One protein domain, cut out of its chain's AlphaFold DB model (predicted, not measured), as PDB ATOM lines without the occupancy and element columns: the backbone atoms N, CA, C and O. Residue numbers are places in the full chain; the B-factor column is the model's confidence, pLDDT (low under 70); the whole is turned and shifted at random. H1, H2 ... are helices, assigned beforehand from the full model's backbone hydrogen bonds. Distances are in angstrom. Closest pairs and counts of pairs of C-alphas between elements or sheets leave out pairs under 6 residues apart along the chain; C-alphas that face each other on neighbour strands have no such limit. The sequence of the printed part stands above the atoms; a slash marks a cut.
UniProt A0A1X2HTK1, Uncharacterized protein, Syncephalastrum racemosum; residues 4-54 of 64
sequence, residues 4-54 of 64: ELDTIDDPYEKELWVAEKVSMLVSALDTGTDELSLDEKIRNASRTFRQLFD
ATOM      1  N   GLU A   4      -7.009   2.912  29.723       77.06
ATOM      2  CA  GLU A   4      -8.298   3.056  30.403       77.06
ATOM      3  C   GLU A   4      -8.248   4.046  31.581       77.06
ATOM      4  O   GLU A   4      -9.252   4.672  31.909       77.06
ATOM      5  N   LEU A   5      -7.074   4.227  32.195       78.81
ATOM      6  CA  LEU A   5      -6.846   5.224  33.249       78.81
ATOM      7  C   LEU A   5      -6.662   6.633  32.682       78.81
ATOM      8  O   LEU A   5      -7.011   7.603  33.349       78.81
ATOM      9  N   ASP A   6      -6.136   6.743  31.460       82.00
ATOM     10  CA  ASP A   6      -5.937   8.024  30.775       82.00
ATOM     11  C   ASP A   6      -7.267   8.629  30.292       82.00
ATOM     12  O   ASP A   6      -7.345   9.831  30.060       82.00
ATOM     13  N   THR A   7      -8.318   7.810  30.163       84.31
ATOM     14  CA  THR A   7      -9.672   8.264  29.792       84.31
ATOM     15  C   THR A   7     -10.524   8.740  30.965       84.31
ATOM     16  O   THR A   7     -11.598   9.293  30.745       84.31
ATOM     17  N   ILE A   8     -10.079   8.507  32.201       85.69
ATOM     18  CA  ILE A   8     -10.751   9.002  33.403       85.69
ATOM     19  C   ILE A   8     -10.084  10.335  33.752       85.69
ATOM     20  O   ILE A   8      -8.860  10.402  33.823       85.69
ATOM     21  N   ASP A   9     -10.845  11.407  33.951       85.38
ATOM     22  CA  ASP A   9     -10.281  12.714  34.329       85.38
ATOM     23  C   ASP A   9     -10.296  12.921  35.847       85.38
ATOM     24  O   ASP A   9      -9.332  13.446  36.415       85.38
ATOM     25  N   ASP A  10     -11.353  12.453  36.514       90.25
ATOM     26  CA  ASP A  10     -11.520  12.607  37.950       90.25
ATOM     27  C   ASP A  10     -10.548  11.699  38.737       90.25
ATOM     28  O   ASP A  10     -10.473  10.488  38.498       90.25
ATOM     29  N   PRO A  11      -9.766  12.257  39.678       86.12
ATOM     30  CA  PRO A  11      -8.784  11.488  40.434       86.12
ATOM     31  C   PRO A  11      -9.417  10.440  41.358       86.12
ATOM     32  O   PRO A  11      -8.805   9.397  41.579       86.12
ATOM     33  N   TYR A  12     -10.628  10.671  41.864       87.25
ATOM     34  CA  TYR A  12     -11.321   9.715  42.724       87.25
ATOM     35  C   TYR A  12     -11.907   8.557  41.908       87.25
ATOM     36  O   TYR A  12     -11.793   7.397  42.303       87.25
ATOM     37  N   GLU A  13     -12.447   8.833  40.720       84.50
ATOM     38  CA  GLU A  13     -12.872   7.786  39.782       84.50
ATOM     39  C   GLU A  13     -11.694   6.910  39.326       84.50
ATOM     40  O   GLU A  13     -11.861   5.701  39.152       84.50
ATOM     41  N   LYS A  14     -10.483   7.472  39.197       86.44
ATOM     42  CA  LYS A  14      -9.263   6.687  38.921       86.44
ATOM     43  C   LYS A  14      -8.945   5.718  40.047       86.44
ATOM     44  O   LYS A  14      -8.664   4.548  39.785       86.44
ATOM     45  N   GLU A  15      -8.964   6.203  41.284       85.69
ATOM     46  CA  GLU A  15      -8.717   5.371  42.462       85.69
ATOM     47  C   GLU A  15      -9.760   4.259  42.575       85.69
ATOM     48  O   GLU A  15      -9.399   3.097  42.776       85.69
ATOM     49  N   LEU A  16     -11.034   4.593  42.355       86.38
ATOM     50  CA  LEU A  16     -12.131   3.631  42.368       86.38
ATOM     51  C   LEU A  16     -11.959   2.564  41.283       86.38
ATOM     52  O   LEU A  16     -12.046   1.374  41.575       86.38
ATOM     53  N   TRP A  17     -11.640   2.969  40.054       86.12
ATOM     54  CA  TRP A  17     -11.414   2.039  38.949       86.12
ATOM     55  C   TRP A  17     -10.254   1.083  39.238       86.12
ATOM     56  O   TRP A  17     -10.359  -0.126  39.017       86.12
ATOM     57  N   VAL A  18      -9.145   1.600  39.778       85.31
ATOM     58  CA  VAL A  18      -7.999   0.771  40.176       85.31
ATOM     59  C   VAL A  18      -8.406  -0.203  41.280       85.31
ATOM     60  O   VAL A  18      -8.094  -1.393  41.180       85.31
ATOM     61  N   ALA A  19      -9.137   0.264  42.293       83.94
ATOM     62  CA  ALA A  19      -9.629  -0.572  43.381       83.94
ATOM     63  C   ALA A  19     -10.558  -1.689  42.876       83.94
ATOM     64  O   ALA A  19     -10.404  -2.841  43.282       83.94
ATOM     65  N   GLU A  20     -11.459  -1.399  41.935       83.00
ATOM     66  CA  GLU A  20     -12.327  -2.401  41.308       83.00
ATOM     67  C   GLU A  20     -11.529  -3.451  40.527       83.00
ATOM     68  O   GLU A  20     -11.799  -4.652  40.637       83.00
ATOM     69  N   LYS A  21     -10.513  -3.035  39.757       83.19
ATOM     70  CA  LYS A  21      -9.653  -3.971  39.012       83.19
ATOM     71  C   LYS A  21      -8.840  -4.865  39.939       83.19
ATOM     72  O   LYS A  21      -8.735  -6.065  39.680       83.19
ATOM     73  N   VAL A  22      -8.309  -4.309  41.025       81.94
ATOM     74  CA  VAL A  22      -7.607  -5.082  42.057       81.94
ATOM     75  C   VAL A  22      -8.576  -6.037  42.756       81.94
ATOM     76  O   VAL A  22      -8.263  -7.215  42.891       81.94
ATOM     77  N   SER A  23      -9.780  -5.588  43.116       79.44
ATOM     78  CA  SER A  23     -10.801  -6.437  43.742       79.44
ATOM     79  C   SER A  23     -11.220  -7.603  42.841       79.44
ATOM     80  O   SER A  23     -11.313  -8.741  43.305       79.44
ATOM     81  N   MET A  24     -11.379  -7.371  41.533       75.75
ATOM     82  CA  MET A  24     -11.634  -8.444  40.564       75.75
ATOM     83  C   MET A  24     -10.460  -9.418  40.442       75.75
ATOM     84  O   MET A  24     -10.688 -10.625  40.400       75.75
ATOM     85  N   LEU A  25      -9.218  -8.923  40.417       75.81
ATOM     86  CA  LEU A  25      -8.020  -9.768  40.393       75.81
ATOM     87  C   LEU A  25      -7.978 -10.688  41.620       75.81
ATOM     88  O   LEU A  25      -7.754 -11.888  41.494       75.81
ATOM     89  N   VAL A  26      -8.213 -10.115  42.799       72.00
ATOM     90  CA  VAL A  26      -8.237 -10.832  44.075       72.00
ATOM     91  C   VAL A  26      -9.367 -11.862  44.105       72.00
ATOM     92  O   VAL A  26      -9.123 -13.030  44.398       72.00
ATOM     93  N   SER A  27     -10.576 -11.464  43.710       70.00
ATOM     94  CA  SER A  27     -11.756 -12.336  43.717       70.00
ATOM     95  C   SER A  27     -11.644 -13.486  42.713       70.00
ATOM     96  O   SER A  27     -12.057 -14.599  43.018       70.00
ATOM     97  N   ALA A  28     -11.049 -13.261  41.535       66.62
ATOM     98  CA  ALA A  28     -10.842 -14.309  40.530       66.62
ATOM     99  C   ALA A  28      -9.832 -15.383  40.976       66.62
ATOM    100  O   ALA A  28      -9.916 -16.532  40.547       66.62
ATOM    101  N   LEU A  29      -8.876 -15.020  41.836       63.31
ATOM    102  CA  LEU A  29      -7.938 -15.969  42.447       63.31
ATOM    103  C   LEU A  29      -8.581 -16.751  43.597       63.31
ATOM    104  O   LEU A  29      -8.181 -17.882  43.866       63.31
ATOM    105  N   ASP A  30      -9.546 -16.135  44.275       60.94
ATOM    106  CA  ASP A  30     -10.236 -16.664  45.447       60.94
ATOM    107  C   ASP A  30     -11.249 -17.761  45.102       60.94
ATOM    108  O   ASP A  30     -11.259 -18.834  45.710       60.94
ATOM    109  N   THR A  31     -12.075 -17.512  44.087       58.38
ATOM    110  CA  THR A  31     -13.202 -18.383  43.733       58.38
ATOM    111  C   THR A  31     -12.801 -19.606  42.917       58.38
ATOM    112  O   THR A  31     -13.649 -20.457  42.652       58.38
ATOM    113  N   GLY A  32     -11.528 -19.725  42.522       53.44
ATOM    114  CA  GLY A  32     -11.058 -20.852  41.719       53.44
ATOM    115  C   GLY A  32     -11.841 -21.000  40.414       53.44
ATOM    116  O   GLY A  32     -12.022 -22.120  39.944       53.44
ATOM    117  N   THR A  33     -12.344 -19.898  39.840       56.12
ATOM    118  CA  THR A  33     -12.973 -19.917  38.518       56.12
ATOM    119  C   THR A  33     -11.901 -20.314  37.508       56.12
ATOM    120  O   THR A  33     -11.073 -19.497  37.099       56.12
ATOM    121  N   ASP A  34     -11.890 -21.603  37.163       53.88
ATOM    122  CA  ASP A  34     -10.858 -22.266  36.360       53.88
ATOM    123  C   ASP A  34     -10.547 -21.489  35.071       53.88
ATOM    124  O   ASP A  34      -9.389 -21.351  34.694       53.88
ATOM    125  N   GLU A  35     -11.546 -20.863  34.446       55.62
ATOM    126  CA  GLU A  35     -11.360 -20.105  33.202       55.62
ATOM    127  C   GLU A  35     -10.513 -18.827  33.355       55.62
ATOM    128  O   GLU A  35      -9.733 -18.506  32.462       55.62
ATOM    129  N   LEU A  36     -10.606 -18.118  34.486       56.88
ATOM    130  CA  LEU A  36      -9.828 -16.890  34.743       56.88
ATOM    131  C   LEU A  36      -8.487 -17.190  35.418       56.88
ATOM    132  O   LEU A  36      -7.499 -16.497  35.176       56.88
ATOM    133  N   SER A  37      -8.432 -18.254  36.225       55.97
ATOM    134  CA  SER A  37      -7.188 -18.757  36.813       55.97
ATOM    135  C   SER A  37      -6.228 -19.290  35.748       55.97
ATOM    136  O   SER A  37      -5.020 -19.294  35.975       55.97
ATOM    137  N   LEU A  38      -6.723 -19.720  34.582       59.53
ATOM    138  CA  LEU A  38      -5.906 -20.153  33.444       59.53
ATOM    139  C   LEU A  38      -5.325 -18.992  32.622       59.53
ATOM    140  O   LEU A  38      -4.384 -19.221  31.859       59.53
ATOM    141  N   ASP A  39      -5.820 -17.762  32.795       72.50
ATOM    142  CA  ASP A  39      -5.326 -16.607  32.048       72.50
ATOM    143  C   ASP A  39      -3.925 -16.202  32.541       72.50
ATOM    144  O   ASP A  39      -3.700 -15.805  33.693       72.50
ATOM    145  N   GLU A  40      -2.947 -16.310  31.642       72.81
ATOM    146  CA  GLU A  40      -1.547 -15.993  31.911       72.81
ATOM    147  C   GLU A  40      -1.366 -14.538  32.370       72.81
ATOM    148  O   GLU A  40      -0.508 -14.258  33.216       72.81
ATOM    149  N   LYS A  41      -2.215 -13.617  31.895       75.62
ATOM    150  CA  LYS A  41      -2.177 -12.203  32.289       75.62
ATOM    151  C   LYS A  41      -2.648 -12.017  33.726       75.62
ATOM    152  O   LYS A  41      -1.995 -11.287  34.469       75.62
ATOM    153  N   ILE A  42      -3.712 -12.708  34.141       73.38
ATOM    154  CA  ILE A  42      -4.225 -12.675  35.523       73.38
ATOM    155  C   ILE A  42      -3.182 -13.265  36.480       73.38
ATOM    156  O   ILE A  42      -2.869 -12.661  37.508       73.38
ATOM    157  N   ARG A  43      -2.558 -14.396  36.118       75.69
ATOM    158  CA  ARG A  43      -1.467 -14.998  36.909       75.69
ATOM    159  C   ARG A  43      -0.255 -14.082  37.020       75.69
ATOM    160  O   ARG A  43       0.343 -13.977  38.093       75.69
ATOM    161  N   ASN A  44       0.129 -13.435  35.923       81.44
ATOM    162  CA  ASN A  44       1.261 -12.518  35.929       81.44
ATOM    163  C   ASN A  44       0.969 -11.265  36.766       81.44
ATOM    164  O   ASN A  44       1.802 -10.870  37.582       81.44
ATOM    165  N   ALA A  45      -0.232 -10.698  36.638       79.81
ATOM    166  CA  ALA A  45      -0.685  -9.573  37.450       79.81
ATOM    167  C   ALA A  45      -0.755  -9.938  38.942       79.81
ATOM    168  O   ALA A  45      -0.256  -9.186  39.770       79.81
ATOM    169  N   SER A  46      -1.259 -11.127  39.284       76.94
ATOM    170  CA  SER A  46      -1.273 -11.654  40.657       76.94
ATOM    171  C   SER A  46       0.129 -11.788  41.256       76.94
ATOM    172  O   SER A  46       0.381 -11.335  42.373       76.94
ATOM    173  N   ARG A  47       1.072 -12.378  40.508       79.12
ATOM    174  CA  ARG A  47       2.470 -12.498  40.953       79.12
ATOM    175  C   ARG A  47       3.125 -11.135  41.127       79.12
ATOM    176  O   ARG A  47       3.783 -10.917  42.137       79.12
ATOM    177  N   THR A  48       2.906 -10.228  40.179       82.38
ATOM    178  CA  THR A  48       3.447  -8.865  40.234       82.38
ATOM    179  C   THR A  48       2.875  -8.098  41.424       82.38
ATOM    180  O   THR A  48       3.623  -7.447  42.140       82.38
ATOM    181  N   PHE A  49       1.571  -8.228  41.690       81.12
ATOM    182  CA  PHE A  49       0.918  -7.629  42.853       81.12
ATOM    183  C   PHE A  49       1.545  -8.136  44.156       81.12
ATOM    184  O   PHE A  49       1.975  -7.343  44.987       81.12
ATOM    185  N   ARG A  50       1.684  -9.457  44.304       80.31
ATOM    186  CA  ARG A  50       2.318 -10.056  45.485       80.31
ATOM    187  C   ARG A  50       3.766  -9.607  45.670       80.31
ATOM    188  O   ARG A  50       4.162  -9.320  46.787       80.31
ATOM    189  N   GLN A  51       4.537  -9.506  44.588       82.12
ATOM    190  CA  GLN A  51       5.916  -9.008  44.639       82.12
ATOM    191  C   GLN A  51       5.995  -7.525  45.013       82.12
ATOM    192  O   GLN A  51       6.889  -7.136  45.756       82.12
ATOM    193  N   LEU A  52       5.074  -6.703  44.504       83.69
ATOM    194  CA  LEU A  52       5.050  -5.267  44.772       83.69
ATOM    195  C   LEU A  52       4.703  -4.961  46.234       83.69
ATOM    196  O   LEU A  52       5.268  -4.040  46.815       83.69
ATOM    197  N   PHE A  53       3.782  -5.732  46.810       82.38
ATOM    198  CA  PHE A  53       3.279  -5.538  48.171       82.38
ATOM    199  C   PHE A  53       3.902  -6.492  49.203       82.38
ATOM    200  O   PHE A  53       3.427  -6.544  50.331       82.38
ATOM    201  N   ASP A  54       4.944  -7.236  48.818       81.62
ATOM    202  CA  ASP A  54       5.628  -8.245  49.645       81.62
ATOM    203  C   ASP A  54       4.663  -9.238  50.326       81.62
ATOM    204  O   ASP A  54       4.800  -9.598  51.494       81.62
TER     205      ASP A  54
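This is residues 4 to 54 of the 64 residues of an uncharacterized protein of Syncephalastrum racemosum (UniProt A0A1X2HTK1). One long helix, H1, and a shorter one, H3, make an L: H3 turns off steeply near the last part of H1, and the four-residue H2 sits at the corner in the turn between them. At the other end of H1, residues 4 to 10 form a hook that folds back beside its first turns. The printed part has 51 residues with three named helices, in the order H1, H2, H3, and no named strand; the class is all helix. The whole is loose, with a radius of gyration of the C-alphas of 12.5 A and spans of 35 by 24 by 16 A.

The printed part begins at Glu 4, with its C-alpha at (-8.298, 3.056, 30.403). H1 holds residues 11 to 30, runs 28.6 A from C-alpha 11 at (-8.784, 11.488, 40.434) to C-alpha 30 at (-10.236, -16.664, 45.447), and is the longest helix. H2 holds residues 34 to 37 and is 5.1 A long. H3, residues 40 to 52, is 18.0 A long and ends with C-alpha 52 at (5.050, -5.267, 44.772).

H1 touches H3 with residues 25 to 26 alone, and H3 touches H1 with residues 42 to 46 alone; the closest C-alphas, of Leu 25 and Ile 42, are 6.8 A apart. They run opposite ways at a steep tilt of 69.6 degrees, only just short of about perpendicular. H1 and H2 touch only at the corner, H1 with residues 28 to 29 alone; the closest C-alphas, of Leu 29 and Ser 37, are 6.3 A apart. H2 and H3 are close but not clearly touching, with the C-alphas of Ser 37 and Arg 43 closest at 6.8 A. In H1 and H3 every O i to N i+4 pair is within hydrogen-bond range; H2 is too short for such a pair, and its one O i to N i+3 pair is not within range.

The two C-alphas farthest apart, of Asp 9 and Asp 34, are 35.0 A from each other. The printed part has no cut, and the links H1 to H2 and H2 to H3 are tight. Residues 30 to 35, of which 30 belongs to H1 and 34 to 35 belong to H2, stand free. The mean pLDDT of the printed part is 76.0, and residues 28 to 38 are under 70.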